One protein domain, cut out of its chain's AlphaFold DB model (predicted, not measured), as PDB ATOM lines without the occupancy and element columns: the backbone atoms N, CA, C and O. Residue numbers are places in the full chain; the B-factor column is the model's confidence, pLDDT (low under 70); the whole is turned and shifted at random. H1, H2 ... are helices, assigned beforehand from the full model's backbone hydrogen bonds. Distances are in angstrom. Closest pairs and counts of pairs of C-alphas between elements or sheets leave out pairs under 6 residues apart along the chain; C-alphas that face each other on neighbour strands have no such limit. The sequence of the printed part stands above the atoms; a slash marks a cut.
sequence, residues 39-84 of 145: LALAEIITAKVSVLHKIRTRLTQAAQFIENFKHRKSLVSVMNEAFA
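AT A GLANCE: This is residues 39 to 84 of the 145 residues of an uncharacterized protein of Paraburkholderia sp. HC6.4b (UniProt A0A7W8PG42). H2 and H3 form a helical hairpin opened into a V, and H1 packs on both in its mouth. The printed part has 46 residues with three named helices, H1, H2, H3 along the chain, and no named strand. It is all helix and compact, with a radius of gyration of the C-alphas of 9.2 A and spans of 28 by 21 by 15 A.

IN THESE COORDINATES: Find C-alpha 59 at (-0.111, 3.688, 33.418); from there H2 runs 15.4 A to residue 69. H3, residues 72 to 82, spans 15.5 A and ends at (4.222, 15.915, 36.063). Look back to residues 39 to 48 for H1, 14.5 A.

HOW THE PARTS SIT: H2 touches H3, closest at the C-alphas of Ile 66 and Arg 72, 6.6 A; the two run opposite ways at a steep tilt of 35.3 degrees, only just past shallow. H1 touches H2 at the C-alphas of Ala 42 and Leu 59, their closest, 4.6 A, the same way at a shallow tilt of 28 degrees. H1 touches H3, closest at the C-alphas of Ile 45 and Val 78, 6.2 A, opposite ways at a steep tilt of 59 degrees. Every O i to N i+4 pair is within hydrogen-bond range in H2 and H3, and 5 of 6 in H1.

THE WHOLE: The farthest C-alphas, Lys 54 and Ala 84, are 27.9 A apart. The printed part has no cut; the link H2 to H3 is tight, H1 to H2 short. No printed residue is under 70 in pLDDT.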
ATOM      1  N   LEU A  39       6.119   3.570  34.473       96.38
ATOM      2  CA  LEU A  39       5.947   3.224  35.881       96.38
ATOM      3  C   LEU A  39       6.047   4.465  36.773       96.38
ATOM      4  O   LEU A  39       5.135   4.707  37.557       96.38
ATOM      5  N   ALA A  40       7.084   5.288  36.588       96.06
ATOM      6  CA  ALA A  40       7.255   6.524  37.351       96.06
ATOM      7  C   ALA A  40       6.059   7.473  37.166       96.06
ATOM      8  O   ALA A  40       5.564   8.063  38.125       96.06
ATOM      9  N   LEU A  41       5.532   7.579  35.940       96.75
ATOM     10  CA  LEU A  41       4.334   8.376  35.684       96.75
ATOM     11  C   LEU A  41       3.083   7.775  36.352       96.75
ATOM     12  O   LEU A  41       2.278   8.514  36.917       96.75
ATOM     13  N   ALA A  42       2.918   6.448  36.331       97.31
ATOM     14  CA  ALA A  42       1.810   5.782  37.015       97.31
ATOM     15  C   ALA A  42       1.852   6.012  38.536       97.31
ATOM     16  O   ALA A  42       0.815   6.264  39.148       97.31
ATOM     17  N   GLU A  43       3.037   5.984  39.145       97.19
ATOM     18  CA  GLU A  43       3.227   6.272  40.570       97.19
ATOM     19  C   GLU A  43       2.835   7.716  40.910       97.19
ATOM     20  O   GLU A  43       2.059   7.931  41.841       97.19
ATOM     21  N   ILE A  44       3.260   8.698  40.105       96.75
ATOM     22  CA  ILE A  44       2.867  10.108  40.275       96.75
ATOM     23  C   ILE A  44       1.345  10.273  40.176       96.75
ATOM     24  O   ILE A  44       0.728  10.926  41.022       96.75
ATOM     25  N   ILE A  45       0.724   9.670  39.158       96.38
ATOM     26  CA  ILE A  45      -0.725   9.754  38.937       96.38
ATOM     27  C   ILE A  45      -1.491   9.147  40.113       96.38
ATOM     28  O   ILE A  45      -2.425   9.757  40.638       96.38
ATOM     29  N   THR A  46      -1.097   7.952  40.543       96.62
ATOM     30  CA  THR A  46      -1.850   7.181  41.539       96.62
ATOM     31  C   THR A  46      -1.587   7.614  42.977       96.62
ATOM     32  O   THR A  46      -2.424   7.355  43.841       96.62
ATOM     33  N   ALA A  47      -0.503   8.354  43.226       96.62
ATOM     34  CA  ALA A  47      -0.292   9.074  44.477       96.62
ATOM     35  C   ALA A  47      -1.291  10.231  44.667       96.62
ATOM     36  O   ALA A  47      -1.645  10.555  45.798       96.62
ATOM     37  N   LYS A  48      -1.765  10.848  43.573       95.75
ATOM     38  CA  LYS A  48      -2.692  11.996  43.611       95.75
ATOM     39  C   LYS A  48      -4.155  11.611  43.413       95.75
ATOM     40  O   LYS A  48      -5.043  12.295  43.916       95.75
ATOM     41  N   VAL A  49      -4.423  10.536  42.674       96.00
ATOM     42  CA  VAL A  49      -5.783  10.070  42.382       96.00
ATOM     43  C   VAL A  49      -5.894   8.580  42.673       96.00
ATOM     44  O   VAL A  49      -5.231   7.757  42.047       96.00
ATOM     45  N   SER A  50      -6.779   8.215  43.600       96.25
ATOM     46  CA  SER A  50      -6.960   6.818  43.992       96.25
ATOM     47  C   SER A  50      -7.522   5.963  42.849       96.25
ATOM     48  O   SER A  50      -8.551   6.292  42.250       96.25
ATOM     49  N   VAL A  51      -6.892   4.812  42.619       96.62
ATOM     50  CA  VAL A  51      -7.303   3.781  41.652       96.62
ATOM     51  C   VAL A  51      -7.373   2.407  42.324       96.62
ATOM     52  O   VAL A  51      -6.955   2.242  43.471       96.62
ATOM     53  N   LEU A  52      -7.874   1.389  41.617       96.50
ATOM     54  CA  LEU A  52      -7.828   0.015  42.123       96.50
ATOM     55  C   LEU A  52      -6.379  -0.448  42.314       96.50
ATOM     56  O   LEU A  52      -5.536  -0.282  41.432       96.50
ATOM     57  N   HIS A  53      -6.111  -1.124  43.431       95.75
ATOM     58  CA  HIS A  53      -4.768  -1.585  43.790       95.75
ATOM     59  C   HIS A  53      -4.074  -2.346  42.642       95.75
ATOM     60  O   HIS A  53      -2.919  -2.070  42.331       95.75
ATOM     61  N   LYS A  54      -4.794  -3.235  41.943       97.12
ATOM     62  CA  LYS A  54      -4.271  -4.070  40.842       97.12
ATOM     63  C   LYS A  54      -3.798  -3.312  39.588       97.12
ATOM     64  O   LYS A  54      -3.088  -3.900  38.778       97.12
ATOM     65  N   ILE A  55      -4.195  -2.049  39.402       97.12
ATOM     66  CA  ILE A  55      -3.836  -1.240  38.219       97.12
ATOM     67  C   ILE A  55      -2.899  -0.074  38.542       97.12
ATOM     68  O   ILE A  55      -2.523   0.657  37.634       97.12
ATOM     69  N   ARG A  56      -2.495   0.109  39.808       96.38
ATOM     70  CA  ARG A  56      -1.763   1.312  40.237       96.38
ATOM     71  C   ARG A  56      -0.390   1.504  39.575       96.38
ATOM     72  O   ARG A  56       0.081   2.621  39.455       96.38
ATOM     73  N   THR A  57       0.222   0.421  39.102       96.75
ATOM     74  CA  THR A  57       1.509   0.430  38.384       96.75
ATOM     75  C   THR A  57       1.351   0.329  36.863       96.75
ATOM     76  O   THR A  57       2.333   0.225  36.134       96.75
ATOM     77  N   ARG A  58       0.110   0.326  36.354       96.56
ATOM     78  CA  ARG A  58      -0.209   0.158  34.931       96.56
ATOM     79  C   ARG A  58      -0.731   1.475  34.373       96.56
ATOM     80  O   ARG A  58      -1.938   1.701  34.394       96.56
ATOM     81  N   LEU A  59       0.172   2.314  33.860       96.06
ATOM     82  CA  LEU A  59      -0.111   3.688  33.418       96.06
ATOM     83  C   LEU A  59      -1.424   3.832  32.636       96.06
ATOM     84  O   LEU A  59      -2.301   4.590  33.041       96.06
ATOM     85  N   THR A  60      -1.586   3.078  31.547       94.94
ATOM     86  CA  THR A  60      -2.766   3.198  30.676       94.94
ATOM     87  C   THR A  60      -4.051   2.740  31.363       94.94
ATOM     88  O   THR A  60      -5.085   3.383  31.216       94.94
ATOM     89  N   GLN A  61      -3.998   1.677  32.173       97.25
ATOM     90  CA  GLN A  61      -5.164   1.194  32.923       97.25
ATOM     91  C   GLN A  61      -5.553   2.166  34.045       97.25
ATOM     92  O   GLN A  61      -6.739   2.404  34.255       97.25
ATOM     93  N   ALA A  62      -4.572   2.744  34.743       97.00
ATOM     94  CA  ALA A  62      -4.799   3.765  35.761       97.00
ATOM     95  C   ALA A  62      -5.412   5.035  35.151       97.00
ATOM     96  O   ALA A  62      -6.432   5.507  35.648       97.00
ATOM     97  N   ALA A  63      -4.851   5.535  34.044       95.56
ATOM     98  CA  ALA A  63      -5.378   6.687  33.315       95.56
ATOM     99  C   ALA A  63      -6.828   6.452  32.860       95.56
ATOM    100  O   ALA A  63      -7.710   7.231  33.213       95.56
ATOM    101  N   GLN A  64      -7.099   5.323  32.197       95.56
ATOM    102  CA  GLN A  64      -8.447   4.973  31.744       95.56
ATOM    103  C   GLN A  64      -9.448   4.852  32.904       95.56
ATOM    104  O   GLN A  64     -10.599   5.272  32.789       95.56
ATOM    105  N   PHE A  65      -9.030   4.282  34.039       96.94
ATOM    106  CA  PHE A  65      -9.881   4.186  35.224       96.94
ATOM    107  C   PHE A  65     -10.236   5.571  35.777       96.94
ATOM    108  O   PHE A  65     -11.389   5.810  36.132       96.94
ATOM    109  N   ILE A  66      -9.267   6.487  35.840       95.88
ATOM    110  CA  ILE A  66      -9.491   7.863  36.303       95.88
ATOM    111  C   ILE A  66     -10.442   8.599  35.357       95.88
ATOM    112  O   ILE A  66     -11.349   9.286  35.826       95.88
ATOM    113  N   GLU A  67     -10.279   8.436  34.045       94.25
ATOM    114  CA  GLU A  67     -11.176   9.041  33.056       94.25
ATOM    115  C   GLU A  67     -12.618   8.541  33.193       94.25
ATOM    116  O   GLU A  67     -13.540   9.354  33.146       94.25
ATOM    117  N   ASN A  68     -12.811   7.240  33.422       95.06
ATOM    118  CA  ASN A  68     -14.140   6.623  33.472       95.06
ATOM    119  C   ASN A  68     -14.860   6.794  34.817       95.06
ATOM    120  O   ASN A  68     -16.077   6.950  34.843       95.06
ATOM    121  N   PHE A  69     -14.133   6.707  35.935       95.25
ATOM    122  CA  PHE A  69     -14.730   6.566  37.274       95.25
ATOM    123  C   PHE A  69     -14.413   7.714  38.230       95.25
ATOM    124  O   PHE A  69     -14.916   7.732  39.356       95.25
ATOM    125  N   LYS A  70     -13.539   8.642  37.834       88.56
ATOM    126  CA  LYS A  70     -13.199   9.830  38.619       88.56
ATOM    127  C   LYS A  70     -13.584  11.062  37.807       88.56
ATOM    128  O   LYS A  70     -14.755  11.249  37.499       88.56
ATOM    129  N   HIS A  71     -12.612  11.890  37.443       89.81
ATOM    130  CA  HIS A  71     -12.817  13.036  36.574       89.81
ATOM    131  C   HIS A  71     -11.617  13.195  35.647       89.81
ATOM    132  O   HIS A  71     -10.482  13.307  36.116       89.81
ATOM    133  N   ARG A  72     -11.867  13.318  34.334       91.50
ATOM    134  CA  ARG A  72     -10.823  13.610  33.335       91.50
ATOM    135  C   ARG A  72      -9.965  14.816  33.736       91.50
ATOM    136  O   ARG A  72      -8.752  14.780  33.574       91.50
ATOM    137  N   LYS A  73     -10.572  15.856  34.326       92.62
ATOM    138  CA  LYS A  73      -9.871  17.066  34.797       92.62
ATOM    139  C   LYS A  73      -8.777  16.764  35.829       92.62
ATOM    140  O   LYS A  73      -7.743  17.422  35.805       92.62
ATOM    141  N   SER A  74      -8.972  15.767  36.692       92.88
ATOM    142  CA  SER A  74      -7.953  15.346  37.658       92.88
ATOM    143  C   SER A  74      -6.744  14.743  36.949       92.88
ATOM    144  O   SER A  74      -5.624  15.148  37.237       92.88
ATOM    145  N   LEU A  75      -6.959  13.853  35.972       94.19
ATOM    146  CA  LEU A  75      -5.866  13.298  35.167       94.19
ATOM    147  C   LEU A  75      -5.106  14.406  34.426       94.19
ATOM    148  O   LEU A  75      -3.883  14.443  34.484       94.19
ATOM    149  N   VAL A  76      -5.826  15.345  33.801       93.44
ATOM    150  CA  VAL A  76      -5.215  16.495  33.111       93.44
ATOM    151  C   VAL A  76      -4.343  17.323  34.056       93.44
ATOM    152  O   VAL A  76      -3.219  17.663  33.697       93.44
ATOM    153  N   SER A  77      -4.838  17.642  35.258       94.19
ATOM    154  CA  SER A  77      -4.079  18.425  36.245       94.19
ATOM    155  C   SER A  77      -2.776  17.727  36.611       94.19
ATOM    156  O   SER A  77      -1.711  18.331  36.536       94.19
ATOM    157  N   VAL A  78      -2.846  16.431  36.924       95.25
ATOM    158  CA  VAL A  78      -1.663  15.667  37.331       95.25
ATOM    159  C   VAL A  78      -0.661  15.524  36.184       95.25
ATOM    160  O   VAL A  78       0.535  15.659  36.417       95.25
ATOM    161  N   MET A  79      -1.124  15.319  34.947       94.69
ATOM    162  CA  MET A  79      -0.252  15.291  33.765       94.69
ATOM    163  C   MET A  79       0.457  16.635  33.554       94.69
ATOM    164  O   MET A  79       1.667  16.664  33.351       94.69
ATOM    165  N   ASN A  80      -0.270  17.751  33.664       93.69
ATOM    166  CA  ASN A  80       0.311  19.090  33.533       93.69
ATOM    167  C   ASN A  80       1.357  19.384  34.614       93.69
ATOM    168  O   ASN A  80       2.336  20.071  34.345       93.69
ATOM    169  N   GLU A  81       1.146  18.884  35.830       94.19
ATOM    170  CA  GLU A  81       2.099  19.023  36.930       94.19
ATOM    171  C   GLU A  81       3.329  18.124  36.733       94.19
ATOM    172  O   GLU A  81       4.452  18.578  36.938       94.19
ATOM    173  N   ALA A  82       3.139  16.876  36.291       94.88
ATOM    174  CA  ALA A  82       4.222  15.915  36.063       94.88
ATOM    175  C   ALA A  82       5.188  16.350  34.946       94.88
ATOM    176  O   ALA A  82       6.375  16.040  35.006       94.88
ATOM    177  N   PHE A  83       4.680  17.081  33.951       94.25
ATOM    178  CA  PHE A  83       5.441  17.607  32.814       94.25
ATOM    179  C   PHE A  83       5.514  19.141  32.827       94.25
ATOM    180  O   PHE A  83       5.580  19.787  31.785       94.25
ATOM    181  N   ALA A  84       5.472  19.756  34.015       92.00
ATOM    182  CA  ALA A  84       5.489  21.213  34.135       92.00
ATOM    183  C   ALA A  84       6.809  21.842  33.654       92.00
ATOM    184  O   ALA A  84       6.800  22.985  33.189       92.00
TER     185      ALA A  84